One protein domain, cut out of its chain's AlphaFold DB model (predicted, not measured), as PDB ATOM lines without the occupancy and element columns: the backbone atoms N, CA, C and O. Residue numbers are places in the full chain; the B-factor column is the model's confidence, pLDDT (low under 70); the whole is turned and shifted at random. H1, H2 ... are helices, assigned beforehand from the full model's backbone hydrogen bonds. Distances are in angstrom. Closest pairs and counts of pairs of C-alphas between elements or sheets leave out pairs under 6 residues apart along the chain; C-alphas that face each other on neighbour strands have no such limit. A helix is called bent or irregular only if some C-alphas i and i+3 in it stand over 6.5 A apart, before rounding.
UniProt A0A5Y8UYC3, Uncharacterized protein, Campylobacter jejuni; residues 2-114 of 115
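This is residues 2 to 114 of the 115 residues of an uncharacterized protein of Campylobacter jejuni (UniProt A0A5Y8UYC3). The longest helix, H2, lies with H4 and H6 in an up-and-down bundle, each running against the one before, and H1 folds back along H2, away from H6. Short H3 caps one end. The printed part has 113 residues, with six named helices, H1 to H6 in that order, holding 92 of them, and no named strand; its class is all helix, and it is compact, with a radius of gyration of the C-alphas of 15.2 A and spans of 45 by 28 by 18 A.

Find C-alpha 23 at (-25.957, 33.921, 22.289); H2 runs 33.9 A to residue 46, irregular, C-alphas 24 and 27 being 8.0 A apart. H4 is residues 59 to 81, 31.8 A; H1 2 to 19, 26.3 A; H3 50 to 55; H5 90 to 93; H6 96 to 112, 24.7 A, ending at (9.890, 50.697, 23.159).

H2 touches H4, closest C-alphas Phe 37 and Met 66, 4.7 A, opposite ways. H4 touches H6 at Leu 63 and Ala 106, closest C-alphas, 6.5 A. Hairpin H1 and H2 stands at a shallow 23 degrees. H3 touches H6, about perpendicular at 85 degrees; H5 touches no helix. Every O i to N i+4 pair is within hydrogen-bond range in H1, H3, H4 and H6; H2 has 16 of 20.

The printed part has no cut and no long link; pLDDT is under 70 at residues 2 to 5 and 83 to 97.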
ATOM      1  N   ASN A   2       3.597  37.119  42.298       56.66
ATOM      2  CA  ASN A   2       2.634  35.992  42.249       56.66
ATOM      3  C   ASN A   2       1.145  36.383  42.168       56.66
ATOM      4  O   ASN A   2       0.342  35.621  41.641       56.66
ATOM      5  N   ASN A   3       0.764  37.568  42.656       64.00
ATOM      6  CA  ASN A   3      -0.646  37.968  42.692       64.00
ATOM      7  C   ASN A   3      -1.190  38.377  41.308       64.00
ATOM      8  O   ASN A   3      -2.325  38.066  40.981       64.00
ATOM      9  N   PHE A   4      -0.374  39.028  40.467       65.62
ATOM     10  CA  PHE A   4      -0.819  39.510  39.152       65.62
ATOM     11  C   PHE A   4      -1.094  38.356  38.179       65.62
ATOM     12  O   PHE A   4      -2.146  38.326  37.552       65.62
ATOM     13  N   ILE A   5      -0.199  37.363  38.132       66.44
ATOM     14  CA  ILE A   5      -0.383  36.149  37.319       66.44
ATOM     15  C   ILE A   5      -1.634  35.388  37.784       66.44
ATOM     16  O   ILE A   5      -2.492  35.062  36.972       66.44
ATOM     17  N   SER A   6      -1.817  35.225  39.102       73.62
ATOM     18  CA  SER A   6      -3.016  34.572  39.647       73.62
ATOM     19  C   SER A   6      -4.318  35.302  39.286       73.62
ATOM     20  O   SER A   6      -5.344  34.659  39.071       73.62
ATOM     21  N   ILE A   7      -4.297  36.636  39.199       74.75
ATOM     22  CA  ILE A   7      -5.456  37.427  38.766       74.75
ATOM     23  C   ILE A   7      -5.733  37.206  37.274       74.75
ATOM     24  O   ILE A   7      -6.884  36.971  36.911       74.75
ATOM     25  N   MET A   8      -4.702  37.217  36.422       74.69
ATOM     26  CA  MET A   8      -4.843  36.957  34.985       74.69
ATOM     27  C   MET A   8      -5.451  35.579  34.711       74.69
ATOM     28  O   MET A   8      -6.430  35.480  33.970       74.69
ATOM     29  N   ASP A   9      -4.949  34.536  35.371       78.50
ATOM     30  CA  ASP A   9      -5.462  33.171  35.218       78.50
ATOM     31  C   ASP A   9      -6.944  33.075  35.613       78.50
ATOM     32  O   ASP A   9      -7.755  32.454  34.917       78.50
ATOM     33  N   ARG A  10      -7.343  33.752  36.699       82.00
ATOM     34  CA  ARG A  10      -8.750  33.815  37.130       82.00
ATOM     35  C   ARG A  10      -9.631  34.535  36.113       82.00
ATOM     36  O   ARG A  10     -10.730  34.057  35.835       82.00
ATOM     37  N   TYR A  11      -9.162  35.648  35.551       79.50
ATOM     38  CA  TYR A  11      -9.899  36.378  34.519       79.50
ATOM     39  C   TYR A  11     -10.065  35.553  33.239       79.50
ATOM     40  O   TYR A  11     -11.148  35.557  32.659       79.50
ATOM     41  N   ILE A  12      -9.040  34.796  32.834       80.06
ATOM     42  CA  ILE A  12      -9.112  33.882  31.684       80.06
ATOM     43  C   ILE A  12     -10.180  32.809  31.919       80.06
ATOM     44  O   ILE A  12     -11.053  32.606  31.073       80.06
ATOM     45  N   ILE A  13     -10.159  32.153  33.084       84.31
ATOM     46  CA  ILE A  13     -11.169  31.148  33.451       84.31
ATOM     47  C   ILE A  13     -12.571  31.761  33.425       84.31
ATOM     48  O   ILE A  13     -13.514  31.146  32.922       84.31
ATOM     49  N   PHE A  14     -12.718  32.967  33.965       83.81
ATOM     50  CA  PHE A  14     -13.998  33.653  34.022       83.81
ATOM     51  C   PHE A  14     -14.518  34.028  32.627       83.81
ATOM     52  O   PHE A  14     -15.675  33.748  32.317       83.81
ATOM     53  N   ILE A  15     -13.670  34.559  31.744       83.00
ATOM     54  CA  ILE A  15     -14.047  34.858  30.355       83.00
ATOM     55  C   ILE A  15     -14.462  33.615  29.598       83.00
ATOM     56  O   ILE A  15     -15.471  33.651  28.908       83.00
ATOM     57  N   ASN A  16     -13.745  32.506  29.761       84.94
ATOM     58  CA  ASN A  16     -14.117  31.265  29.089       84.94
ATOM     59  C   ASN A  16     -15.519  30.795  29.515       84.94
ATOM     60  O   ASN A  16     -16.276  30.295  28.686       84.94
ATOM     61  N   LYS A  17     -15.899  31.011  30.782       89.50
ATOM     62  CA  LYS A  17     -17.268  30.746  31.256       89.50
ATOM     63  C   LYS A  17     -18.294  31.686  30.623       89.50
ATOM     64  O   LYS A  17     -19.364  31.222  30.245       89.50
ATOM     65  N   ILE A  18     -17.981  32.977  30.497       87.50
ATOM     66  CA  ILE A  18     -18.858  33.957  29.836       87.50
ATOM     67  C   ILE A  18     -19.026  33.633  28.346       87.50
ATOM     68  O   ILE A  18     -20.140  33.664  27.827       87.50
ATOM     69  N   ASP A  19     -17.943  33.280  27.659       82.75
ATOM     70  CA  ASP A  19     -17.962  32.956  26.233       82.75
ATOM     71  C   ASP A  19     -18.798  31.702  25.941       82.75
ATOM     72  O   ASP A  19     -19.477  31.651  24.913       82.75
ATOM     73  N   ALA A  20     -18.806  30.738  26.866       89.69
ATOM     74  CA  ALA A  20     -19.611  29.520  26.789       89.69
ATOM     75  C   ALA A  20     -21.121  29.742  27.007       89.69
ATOM     76  O   ALA A  20     -21.906  28.821  26.776       89.69
ATOM     77  N   LEU A  21     -21.556  30.932  27.446       90.38
ATOM     78  CA  LEU A  21     -22.983  31.238  27.587       90.38
ATOM     79  C   LEU A  21     -23.700  31.208  26.223       90.38
ATOM     80  O   LEU A  21     -23.066  31.407  25.188       90.38
ATOM     81  N   PRO A  22     -25.028  31.023  26.178       88.69
ATOM     82  CA  PRO A  22     -25.795  31.146  24.941       88.69
ATOM     83  C   PRO A  22     -25.719  32.550  24.321       88.69
ATOM     84  O   PRO A  22     -25.432  33.544  24.991       88.69
ATOM     85  N   ASP A  23     -26.020  32.651  23.027       84.31
ATOM     86  CA  ASP A  23     -25.957  33.921  22.289       84.31
ATOM     87  C   ASP A  23     -27.026  34.940  22.697       84.31
ATOM     88  O   ASP A  23     -26.851  36.126  22.437       84.31
ATOM     89  N   THR A  24     -28.073  34.524  23.416       85.81
ATOM     90  CA  THR A  24     -29.033  35.444  24.055       85.81
ATOM     91  C   THR A  24     -28.359  36.412  25.037       85.81
ATOM     92  O   THR A  24     -28.910  37.461  25.348       85.81
ATOM     93  N   TYR A  25     -27.135  36.107  25.481       86.44
ATOM     94  CA  TYR A  25     -26.307  36.953  26.340       86.44
ATOM     95  C   TYR A  25     -25.274  37.783  25.556       86.44
ATOM     96  O   TYR A  25     -24.294  38.242  26.139       86.44
ATOM     97  N   ALA A  26     -25.444  37.994  24.244       85.12
ATOM     98  CA  ALA A  26     -24.466  38.693  23.396       85.12
ATOM     99  C   ALA A  26     -24.045  40.068  23.949       85.12
ATOM    100  O   ALA A  26     -22.855  40.382  23.969       85.12
ATOM    101  N   LEU A  27     -24.995  40.854  24.463       82.19
ATOM    102  CA  LEU A  27     -24.727  42.135  25.126       82.19
ATOM    103  C   LEU A  27     -23.804  41.991  26.342       82.19
ATOM    104  O   LEU A  27     -22.802  42.695  26.457       82.19
ATOM    105  N   MET A  28     -24.111  41.036  27.222       85.50
ATOM    106  CA  MET A  28     -23.313  40.734  28.410       85.50
ATOM    107  C   MET A  28     -21.906  40.269  28.017       85.50
ATOM    108  O   MET A  28     -20.920  40.783  28.540       85.50
ATOM    109  N   LYS A  29     -21.792  39.360  27.039       88.94
ATOM    110  CA  LYS A  29     -20.499  38.893  26.511       88.94
ATOM    111  C   LYS A  29     -19.651  40.048  25.978       88.94
ATOM    112  O   LYS A  29     -18.440  40.077  26.203       88.94
ATOM    113  N   ILE A  30     -20.271  41.004  25.285       85.69
ATOM    114  CA  ILE A  30     -19.582  42.197  24.793       85.69
ATOM    115  C   ILE A  30     -19.092  43.067  25.951       85.69
ATOM    116  O   ILE A  30     -17.921  43.439  25.944       85.69
ATOM    117  N   ALA A  31     -19.942  43.356  26.939       85.12
ATOM    118  CA  ALA A  31     -19.564  44.162  28.099       85.12
ATOM    119  C   ALA A  31     -18.367  43.548  28.845       85.12
ATOM    120  O   ALA A  31     -17.370  44.225  29.076       85.12
ATOM    121  N   PHE A  32     -18.392  42.237  29.099       87.94
ATOM    122  CA  PHE A  32     -17.272  41.551  29.748       87.94
ATOM    123  C   PHE A  32     -15.979  41.587  28.935       87.94
ATOM    124  O   PHE A  32     -14.900  41.776  29.496       87.94
ATOM    125  N   ASN A  33     -16.055  41.416  27.611       88.38
ATOM    126  CA  ASN A  33     -14.862  41.534  26.779       88.38
ATOM    127  C   ASN A  33     -14.339  42.983  26.733       88.38
ATOM    128  O   ASN A  33     -13.128  43.169  26.617       88.38
ATOM    129  N   ALA A  34     -15.203  43.995  26.864       87.25
ATOM    130  CA  ALA A  34     -14.794  45.394  26.980       87.25
ATOM    131  C   ALA A  34     -14.087  45.664  28.318       87.25
ATOM    132  O   ALA A  34     -13.004  46.248  28.333       87.25
ATOM    133  N   ASP A  35     -14.633  45.167  29.426       87.38
ATOM    134  CA  ASP A  35     -14.008  45.293  30.746       87.38
ATOM    135  C   ASP A  35     -12.656  44.580  30.798       87.38
ATOM    136  O   ASP A  35     -11.670  45.135  31.286       87.38
ATOM    137  N   TYR A  36     -12.563  43.376  30.226       89.19
ATOM    138  CA  TYR A  36     -11.288  42.669  30.149       89.19
ATOM    139  C   TYR A  36     -10.280  43.381  29.251       89.19
ATOM    140  O   TYR A  36      -9.098  43.456  29.593       89.19
ATOM    141  N   PHE A  37     -10.726  43.958  28.132       91.31
ATOM    142  CA  PHE A  37      -9.876  44.811  27.307       91.31
ATOM    143  C   PHE A  37      -9.285  45.957  28.136       91.31
ATOM    144  O   PHE A  37      -8.075  46.177  28.105       91.31
ATOM    145  N   LEU A  38     -10.123  46.669  28.897       89.25
ATOM    146  CA  LEU A  38      -9.693  47.793  29.727       89.25
ATOM    147  C   LEU A  38      -8.739  47.348  30.837       89.25
ATOM    148  O   LEU A  38      -7.715  47.992  31.047       89.25
ATOM    149  N   PHE A  39      -9.017  46.218  31.485       88.25
ATOM    150  CA  PHE A  39      -8.127  45.638  32.489       88.25
ATOM    151  C   PHE A  39      -6.715  45.391  31.933       88.25
ATOM    152  O   PHE A  39      -5.726  45.762  32.561       88.25
ATOM    153  N   ASN A  40      -6.617  44.843  30.717       90.00
ATOM    154  CA  ASN A  40      -5.334  44.611  30.049       90.00
ATOM    155  C   ASN A  40      -4.694  45.898  29.495       90.00
ATOM    156  O   ASN A  40      -3.479  45.942  29.315       90.00
ATOM    157  N   LEU A  41      -5.480  46.953  29.245       91.44
ATOM    158  CA  LEU A  41      -4.987  48.263  28.813       91.44
ATOM    159  C   LEU A  41      -4.336  49.049  29.957       91.44
ATOM    160  O   LEU A  41      -3.363  49.762  29.709       91.44
ATOM    161  N   ILE A  42      -4.866  48.948  31.183       88.62
ATOM    162  CA  ILE A  42      -4.424  49.749  32.339       88.62
ATOM    163  C   ILE A  42      -2.893  49.780  32.467       88.62
ATOM    164  O   ILE A  42      -2.354  50.884  32.492       88.62
ATOM    165  N   PRO A  43      -2.168  48.647  32.432       85.81
ATOM    166  CA  PRO A  43      -0.706  48.632  32.522       85.81
ATOM    167  C   PRO A  43       0.017  49.498  31.480       85.81
ATOM    168  O   PRO A  43       1.062  50.082  31.768       85.81
ATOM    169  N   PHE A  44      -0.544  49.614  30.274       87.44
ATOM    170  CA  PHE A  44       0.007  50.441  29.199       87.44
ATOM    171  C   PHE A  44      -0.409  51.905  29.305       87.44
ATOM    172  O   PHE A  44       0.324  52.769  28.831       87.44
ATOM    173  N   ALA A  45      -1.570  52.196  29.890       85.00
ATOM    174  CA  ALA A  45      -2.108  53.548  29.996       85.00
ATOM    175  C   ALA A  45      -1.672  54.277  31.279       85.00
ATOM    176  O   ALA A  45      -1.512  55.494  31.256       85.00
ATOM    177  N   SER A  46      -1.468  53.553  32.384       79.44
ATOM    178  CA  SER A  46      -1.270  54.135  33.717       79.44
ATOM    179  C   SER A  46       0.180  54.482  34.053       79.44
ATOM    180  O   SER A  46       0.410  55.303  34.935       79.44
ATOM    181  N   SER A  47       1.166  53.876  33.384       73.12
ATOM    182  CA  SER A  47       2.585  54.152  33.642       73.12
ATOM    183  C   SER A  47       3.198  54.968  32.516       73.12
ATOM    184  O   SER A  47       3.239  54.502  31.384       73.12
ATOM    185  N   LEU A  48       3.723  56.160  32.804       71.88
ATOM    186  CA  LEU A  48       4.586  56.892  31.865       71.88
ATOM    187  C   LEU A  48       6.037  56.395  31.900       71.88
ATOM    188  O   LEU A  48       6.791  56.655  30.964       71.88
ATOM    189  N   ASP A  49       6.419  55.661  32.947       83.31
ATOM    190  CA  ASP A  49       7.756  55.095  33.065       83.31
ATOM    191  C   ASP A  49       7.902  53.853  32.177       83.31
ATOM    192  O   ASP A  49       7.215  52.835  32.343       83.31
ATOM    193  N   LYS A  50       8.846  53.962  31.239       83.31
ATOM    194  CA  LYS A  50       9.279  52.894  30.345       83.31
ATOM    195  C   LYS A  50       9.809  51.697  31.130       83.31
ATOM    196  O   LYS A  50       9.458  50.569  30.796       83.31
ATOM    197  N   ASN A  51      10.630  51.918  32.155       85.50
ATOM    198  CA  ASN A  51      11.284  50.838  32.894       85.50
ATOM    199  C   ASN A  51      10.259  50.008  33.662       85.50
ATOM    200  O   ASN A  51      10.265  48.780  33.562       85.50
ATOM    201  N   PHE A  52       9.317  50.675  34.338       83.56
ATOM    202  CA  PHE A  52       8.180  50.005  34.955       83.56
ATOM    203  C   PHE A  52       7.395  49.171  33.938       83.56
ATOM    204  O   PHE A  52       7.222  47.974  34.149       83.56
ATOM    205  N   MET A  53       6.983  49.753  32.806       86.12
ATOM    206  CA  MET A  53       6.193  49.035  31.797       86.12
ATOM    207  C   MET A  53       6.948  47.832  31.208       86.12
ATOM    208  O   MET A  53       6.373  46.752  31.062       86.12
ATOM    209  N   CYS A  54       8.254  47.956  30.967       87.00
ATOM    210  CA  CYS A  54       9.071  46.843  30.486       87.00
ATOM    211  C   CYS A  54       9.293  45.746  31.536       87.00
ATOM    212  O   CYS A  54       9.464  44.581  31.158       87.00
ATOM    213  N   SER A  55       9.235  46.093  32.825       86.81
ATOM    214  CA  SER A  55       9.329  45.147  33.943       86.81
ATOM    215  C   SER A  55       8.055  44.324  34.167       86.81
ATOM    216  O   SER A  55       8.101  43.320  34.877       86.81
ATOM    217  N   ILE A  56       6.926  44.711  33.557       84.06
ATOM    218  CA  ILE A  56       5.649  44.013  33.731       84.06
ATOM    219  C   ILE A  56       5.770  42.578  33.195       84.06
ATOM    220  O   ILE A  56       6.078  42.378  32.010       84.06
ATOM    221  N   PRO A  57       5.515  41.562  34.040       81.81
ATOM    222  CA  PRO A  57       5.463  40.177  33.597       81.81
ATOM    223  C   PRO A  57       4.358  39.986  32.557       81.81
ATOM    224  O   PRO A  57       3.281  40.560  32.690       81.81
ATOM    225  N   GLN A  58       4.606  39.147  31.548       85.50
ATOM    226  CA  GLN A  58       3.603  38.770  30.540       85.50
ATOM    227  C   GLN A  58       2.980  39.963  29.785       85.50
ATOM    228  O   GLN A  58       1.868  39.867  29.273       85.50
ATOM    229  N   LYS A  59       3.683  41.097  29.677       88.38
ATOM    230  CA  LYS A  59       3.200  42.295  28.969       88.38
ATOM    231  C   LYS A  59       2.759  42.017  27.525       88.38
ATOM    232  O   LYS A  59       1.796  42.603  27.050       88.38
ATOM    233  N   GLU A  60       3.385  41.071  26.835       91.19
ATOM    234  CA  GLU A  60       2.965  40.647  25.496       91.19
ATOM    235  C   GLU A  60       1.606  39.933  25.523       91.19
ATOM    236  O   GLU A  60       0.763  40.194  24.666       91.19
ATOM    237  N   GLN A  61       1.358  39.113  26.552       90.38
ATOM    238  CA  GLN A  61       0.065  38.463  26.767       90.38
ATOM    239  C   GLN A  61      -1.040  39.494  27.013       90.38
ATOM    240  O   GLN A  61      -2.155  39.317  26.531       90.38
ATOM    241  N   LEU A  62      -0.741  40.593  27.717       90.75
ATOM    242  CA  LEU A  62      -1.710  41.671  27.938       90.75
ATOM    243  C   LEU A  62      -2.174  42.287  26.611       90.75
ATOM    244  O   LEU A  62      -3.374  42.450  26.388       90.75
ATOM    245  N   LEU A  63      -1.244  42.571  25.692       93.25
ATOM    246  CA  LEU A  63      -1.598  43.059  24.356       93.25
ATOM    247  C   LEU A  63      -2.401  42.016  23.568       93.25
ATOM    248  O   LEU A  63      -3.376  42.361  22.897       93.25
ATOM    249  N   GLU A  64      -2.007  40.746  23.630       93.81
ATOM    250  CA  GLU A  64      -2.715  39.676  22.930       93.81
ATOM    251  C   GLU A  64      -4.161  39.538  23.427       93.81
ATOM    252  O   GLU A  64      -5.098  39.442  22.630       93.81
ATOM    253  N   ASN A  65      -4.363  39.645  24.740       91.69
ATOM    254  CA  ASN A  65      -5.678  39.657  25.363       91.69
ATOM    255  C   ASN A  65      -6.524  40.839  24.881       91.69
ATOM    256  O   ASN A  65      -7.675  40.636  24.498       91.69
ATOM    257  N   MET A  66      -5.954  42.050  24.810       93.12
ATOM    258  CA  MET A  66      -6.644  43.218  24.244       93.12
ATOM    259  C   MET A  66      -7.105  42.955  22.801       93.12
ATOM    260  O   MET A  66      -8.255  43.216  22.446       93.12
ATOM    261  N   ILE A  67      -6.225  42.408  21.957       93.81
ATOM    262  CA  ILE A  67      -6.548  42.103  20.556       93.81
ATOM    263  C   ILE A  67      -7.664  41.055  20.471       93.81
ATOM    264  O   ILE A  67      -8.599  41.211  19.681       93.81
ATOM    265  N   ASN A  68      -7.586  40.001  21.282       92.62
ATOM    266  CA  ASN A  68      -8.566  38.920  21.288       92.62
ATOM    267  C   ASN A  68      -9.933  39.392  21.785       92.62
ATOM    268  O   ASN A  68     -10.937  39.111  21.128       92.62
ATOM    269  N   SER A  69      -9.975  40.174  22.867       90.69
ATOM    270  CA  SER A  69     -11.201  40.815  23.339       90.69
ATOM    271  C   SER A  69     -11.834  41.655  22.248       90.69
ATOM    272  O   SER A  69     -13.003  41.446  21.947       90.69
ATOM    273  N   TYR A  70     -11.063  42.531  21.591       90.69
ATOM    274  CA  TYR A  70     -11.564  43.372  20.504       90.69
ATOM    275  C   TYR A  70     -12.112  42.559  19.318       90.69
ATOM    276  O   TYR A  70     -13.173  42.885  18.781       90.69
ATOM    277  N   LYS A  71     -11.441  41.468  18.926       90.94
ATOM    278  CA  LYS A  71     -11.927  40.569  17.865       90.94
ATOM    279  C   LYS A  71     -13.267  39.925  18.227       90.94
ATOM    280  O   LYS A  71     -14.186  39.968  17.407       90.94
ATOM    281  N   LYS A  72     -13.387  39.358  19.433       88.94
ATOM    282  CA  LYS A  72     -14.620  38.709  19.923       88.94
ATOM    283  C   LYS A  72     -15.777  39.698  19.981       88.94
ATOM    284  O   LYS A  72     -16.842  39.446  19.428       88.94
ATOM    285  N   MET A  73     -15.507  40.854  20.572       87.12
ATOM    286  CA  MET A  73     -16.379  42.017  20.632       87.12
ATOM    287  C   MET A  73     -16.970  42.385  19.262       87.12
ATOM    288  O   MET A  73     -18.184  42.344  19.050       87.12
ATOM    289  N   ASN A  74     -16.094  42.652  18.294       85.88
ATOM    290  CA  ASN A  74     -16.484  43.035  16.942       85.88
ATOM    291  C   ASN A  74     -17.279  41.934  16.217       85.88
ATOM    292  O   ASN A  74     -18.201  42.237  15.459       85.88
ATOM    293  N   LEU A  75     -16.930  40.660  16.430       87.44
ATOM    294  CA  LEU A  75     -17.645  39.527  15.841       87.44
ATOM    295  C   LEU A  75     -19.064  39.398  16.409       87.44
ATOM    296  O   LEU A  75     -20.018  39.326  15.632       87.44
ATOM    297  N   LEU A  76     -19.207  39.403  17.739       84.38
ATOM    298  CA  LEU A  76     -20.501  39.312  18.426       84.38
ATOM    299  C   LEU A  76     -21.434  40.438  17.994       84.38
ATOM    300  O   LEU A  76     -22.585  40.186  17.647       84.38
ATOM    301  N   TYR A  77     -20.923  41.666  17.917       79.44
ATOM    302  CA  TYR A  77     -21.728  42.767  17.417       79.44
ATOM    303  C   TYR A  77     -22.213  42.539  15.988       79.44
ATOM    304  O   TYR A  77     -23.412  42.589  15.727       79.44
ATOM    305  N   LYS A  78     -21.290  42.265  15.059       82.38
ATOM    306  CA  LYS A  78     -21.622  42.114  13.636       82.38
ATOM    307  C   LYS A  78     -22.654  41.022  13.384       82.38
ATOM    308  O   LYS A  78     -23.450  41.163  12.463       82.38
ATOM    309  N   THR A  79     -22.594  39.944  14.161       83.62
ATOM    310  CA  THR A  79     -23.395  38.736  13.940       83.62
ATOM    311  C   THR A  79     -24.706  38.720  14.708       83.62
ATOM    312  O   THR A  79     -25.657  38.119  14.221       83.62
ATOM    313  N   LYS A  80     -24.765  39.339  15.892       81.81
ATOM    314  CA  LYS A  80     -25.921  39.223  16.793       81.81
ATOM    315  C   LYS A  80     -26.640  40.537  17.043       81.81
ATOM    316  O   LYS A  80     -27.837  40.521  17.258       81.81
ATOM    317  N   LEU A  81     -25.930  41.663  17.000       72.31
ATOM    318  CA  LEU A  81     -26.456  42.935  17.505       72.31
ATOM    319  C   LEU A  81     -26.490  44.054  16.463       72.31
ATOM    320  O   LEU A  81     -27.048  45.113  16.728       72.31
ATOM    321  N   LYS A  82     -25.910  43.850  15.276       70.75
ATOM    322  CA  LYS A  82     -25.870  44.869  14.221       70.75
ATOM    323  C   LYS A  82     -27.273  45.335  13.820       70.75
ATOM    324  O   LYS A  82     -27.440  46.516  13.556       70.75
ATOM    325  N   THR A  83     -28.248  44.429  13.800       65.81
ATOM    326  CA  THR A  83     -29.660  44.716  13.508       65.81
ATOM    327  C   THR A  83     -30.456  45.153  14.739       65.81
ATOM    328  O   THR A  83     -31.338  45.985  14.599       65.81
ATOM    329  N   GLU A  84     -30.138  44.647  15.936       58.81
ATOM    330  CA  GLU A  84     -30.872  44.959  17.180       58.81
ATOM    331  C   GLU A  84     -30.430  46.274  17.855       58.81
ATOM    332  O   GLU A  84     -31.212  46.890  18.569       58.81
ATOM    333  N   ILE A  85     -29.183  46.725  17.654       57.84
ATOM    334  CA  ILE A  85     -28.576  47.862  18.388       57.84
ATOM    335  C   ILE A  85     -28.269  49.063  17.480       57.84
ATOM    336  O   ILE A  85     -27.903  50.134  17.975       57.84
ATOM    337  N   GLN A  86     -28.462  48.942  16.158       50.81
ATOM    338  CA  GLN A  86     -28.298  50.068  15.226       50.81
ATOM    339  C   GLN A  86     -29.155  51.290  15.607       50.81
ATOM    340  O   GLN A  86     -28.785  52.406  15.252       50.81
ATOM    341  N   GLU A  87     -30.234  51.094  16.368       51.91
ATOM    342  CA  GLU A  87     -31.157  52.160  16.754       51.91
ATOM    343  C   GLU A  87     -30.825  52.881  18.069       51.91
ATOM    344  O   GLU A  87     -31.394  53.948  18.286       51.91
ATOM    345  N   MET A  88     -29.927  52.389  18.947       52.53
ATOM    346  CA  MET A  88     -29.855  53.009  20.287       52.53
ATOM    347  C   MET A  88     -28.494  53.249  20.957       52.53
ATOM    348  O   MET A  88     -28.405  54.223  21.697       52.53
ATOM    349  N   ILE A  89     -27.424  52.458  20.789       53.97
ATOM    350  CA  ILE A  89     -26.273  52.593  21.734       53.97
ATOM    351  C   ILE A  89     -24.878  52.377  21.113       53.97
ATOM    352  O   ILE A  89     -23.859  52.771  21.691       53.97
ATOM    353  N   TYR A  90     -24.777  51.788  19.921       52.34
ATOM    354  CA  TYR A  90     -23.484  51.281  19.456       52.34
ATOM    355  C   TYR A  90     -22.387  52.326  19.158       52.34
ATOM    356  O   TYR A  90     -21.237  52.082  19.530       52.34
ATOM    357  N   PRO A  91     -22.675  53.488  18.535       53.62
ATOM    358  CA  PRO A  91     -21.630  54.456  18.198       53.62
ATOM    359  C   PRO A  91     -20.892  54.994  19.430       53.62
ATOM    360  O   PRO A  91     -19.691  55.225  19.366       53.62
ATOM    361  N   THR A  92     -21.585  55.135  20.563       54.75
ATOM    362  CA  THR A  92     -21.054  55.801  21.762       54.75
ATOM    363  C   THR A  92     -20.189  54.878  22.626       54.75
ATOM    364  O   THR A  92     -19.198  55.318  23.205       54.75
ATOM    365  N   ILE A  93     -20.527  53.584  22.705       52.78
ATOM    366  CA  ILE A  93     -19.758  52.586  23.477       52.78
ATOM    367  C   ILE A  93     -18.641  51.962  22.622       52.78
ATOM    368  O   ILE A  93     -17.622  51.498  23.141       52.78
ATOM    369  N   TYR A  94     -18.815  51.965  21.300       55.31
ATOM    370  CA  TYR A  94     -18.065  51.113  20.388       55.31
ATOM    371  C   TYR A  94     -17.545  51.828  19.151       55.31
ATOM    372  O   TYR A  94     -17.608  51.326  18.024       55.31
ATOM    373  N   GLU A  95     -16.923  52.985  19.345       61.47
ATOM    374  CA  GLU A  95     -16.021  53.487  18.323       61.47
ATOM    375  C   GLU A  95     -14.900  52.456  18.116       61.47
ATOM    376  O   GLU A  95     -13.917  52.412  18.851       61.47
ATOM    377  N   ALA A  96     -15.015  51.612  17.087       61.59
ATOM    378  CA  ALA A  96     -13.976  50.659  16.688       61.59
ATOM    379  C   ALA A  96     -12.611  51.354  16.491       61.59
ATOM    380  O   ALA A  96     -11.550  50.752  16.665       61.59
ATOM    381  N   LYS A  97     -12.637  52.658  16.181       67.62
ATOM    382  CA  LYS A  97     -11.464  53.539  16.153       67.62
ATOM    383  C   LYS A  97     -10.779  53.656  17.521       67.62
ATOM    384  O   LYS A  97      -9.554  53.600  17.569       67.62
ATOM    385  N   ARG A  98     -11.532  53.740  18.621       79.56
ATOM    386  CA  ARG A  98     -11.023  53.888  19.993       79.56
ATOM    387  C   ARG A  98     -10.279  52.643  20.481       79.56
ATOM    388  O   ARG A  98      -9.165  52.760  20.984       79.56
ATOM    389  N   TYR A  99     -10.834  51.447  20.280       83.56
ATOM    390  CA  TYR A  99     -10.154  50.202  20.672       83.56
ATOM    391  C   TYR A  99      -8.883  49.958  19.852       83.56
ATOM    392  O   TYR A  99      -7.836  49.640  20.414       83.56
ATOM    393  N   ASN A 100      -8.935  50.187  18.535       87.56
ATOM    394  CA  ASN A 100      -7.745  50.116  17.683       87.56
ATOM    395  C   ASN A 100      -6.676  51.139  18.090       87.56
ATOM    396  O   ASN A 100      -5.493  50.809  18.113       87.56
ATOM    397  N   TYR A 101      -7.079  52.363  18.443       89.81
ATOM    398  CA  TYR A 101      -6.174  53.391  18.951       89.81
ATOM    399  C   TYR A 101      -5.429  52.916  20.206       89.81
ATOM    400  O   TYR A 101      -4.201  52.978  20.254       89.81
ATOM    401  N   PHE A 102      -6.141  52.341  21.179       91.62
ATOM    402  CA  PHE A 102      -5.524  51.799  22.391       91.62
ATOM    403  C   PHE A 102      -4.615  50.593  22.130       91.62
ATOM    404  O   PHE A 102      -3.534  50.511  22.712       91.62
ATOM    405  N   ILE A 103      -4.997  49.691  21.220       93.69
ATOM    406  CA  ILE A 103      -4.127  48.587  20.778       93.69
ATOM    407  C   ILE A 103      -2.830  49.141  20.177       93.69
ATOM    408  O   ILE A 103      -1.748  48.642  20.480       93.69
ATOM    409  N   ASN A 104      -2.915  50.180  19.345       93.44
ATOM    410  CA  ASN A 104      -1.739  50.793  18.727       93.44
ATOM    411  C   ASN A 104      -0.839  51.488  19.758       93.44
ATOM    412  O   ASN A 104       0.382  51.377  19.653       93.44
ATOM    413  N   ILE A 105      -1.410  52.130  20.783       91.25
ATOM    414  CA  ILE A 105      -0.633  52.654  21.917       91.25
ATOM    415  C   ILE A 105       0.113  51.524  22.626       91.25
ATOM    416  O   ILE A 105       1.321  51.631  22.834       91.25
ATOM    417  N   ALA A 106      -0.587  50.447  22.990       92.06
ATOM    418  CA  ALA A 106       0.016  49.318  23.693       92.06
ATOM    419  C   ALA A 106       1.147  48.681  22.867       92.06
ATOM    420  O   ALA A 106       2.227  48.443  23.401       92.06
ATOM    421  N   LYS A 107       0.953  48.512  21.549       93.50
ATOM    422  CA  LYS A 107       2.008  48.086  20.612       93.50
ATOM    423  C   LYS A 107       3.214  49.020  20.630       93.50
ATOM    424  O   LYS A 107       4.330  48.559  20.822       93.50
ATOM    425  N   GLY A 108       3.004  50.328  20.466       91.75
ATOM    426  CA  GLY A 108       4.102  51.301  20.453       91.75
ATOM    427  C   GLY A 108       4.905  51.296  21.755       91.75
ATOM    428  O   GLY A 108       6.132  51.364  21.734       91.75
ATOM    429  N   ARG A 109       4.221  51.144  22.894       90.06
ATOM    430  CA  ARG A 109       4.870  51.025  24.202       90.06
ATOM    431  C   ARG A 109       5.653  49.723  24.332       90.06
ATOM    432  O   ARG A 109       6.807  49.777  24.733       90.06
ATOM    433  N   LEU A 110       5.084  48.586  23.935       90.50
ATOM    434  CA  LEU A 110       5.808  47.312  23.928       90.50
ATOM    435  C   LEU A 110       7.053  47.357  23.043       90.50
ATOM    436  O   LEU A 110       8.112  46.917  23.486       90.50
ATOM    437  N   ASN A 111       6.958  47.959  21.857       90.25
ATOM    438  CA  ASN A 111       8.106  48.102  20.962       90.25
ATOM    439  C   ASN A 111       9.238  48.910  21.615       90.25
ATOM    440  O   ASN A 111      10.417  48.593  21.469       90.25
ATOM    441  N   ALA A 112       8.897  49.924  22.420       87.25
ATOM    442  CA  ALA A 112       9.890  50.697  23.159       87.25
ATOM    443  C   ALA A 112      10.698  49.842  24.157       87.25
ATOM    444  O   ALA A 112      11.820  50.226  24.494       87.25
ATOM    445  N   CYS A 113      10.189  48.685  24.598       87.25
ATOM    446  CA  CYS A 113      10.928  47.730  25.432       87.25
ATOM    447  C   CYS A 113      11.997  46.914  24.697       87.25
ATOM    448  O   CYS A 113      12.659  46.106  25.345       87.25
ATOM    449  N   GLY A 114      12.184  47.113  23.388       78.75
ATOM    450  CA  GLY A 114      13.158  46.361  22.593       78.75
ATOM    451  C   GLY A 114      12.602  45.055  22.029       78.75
ATOM    452  O   GLY A 114      13.329  44.066  21.963       78.75
TER     453      GLY A 114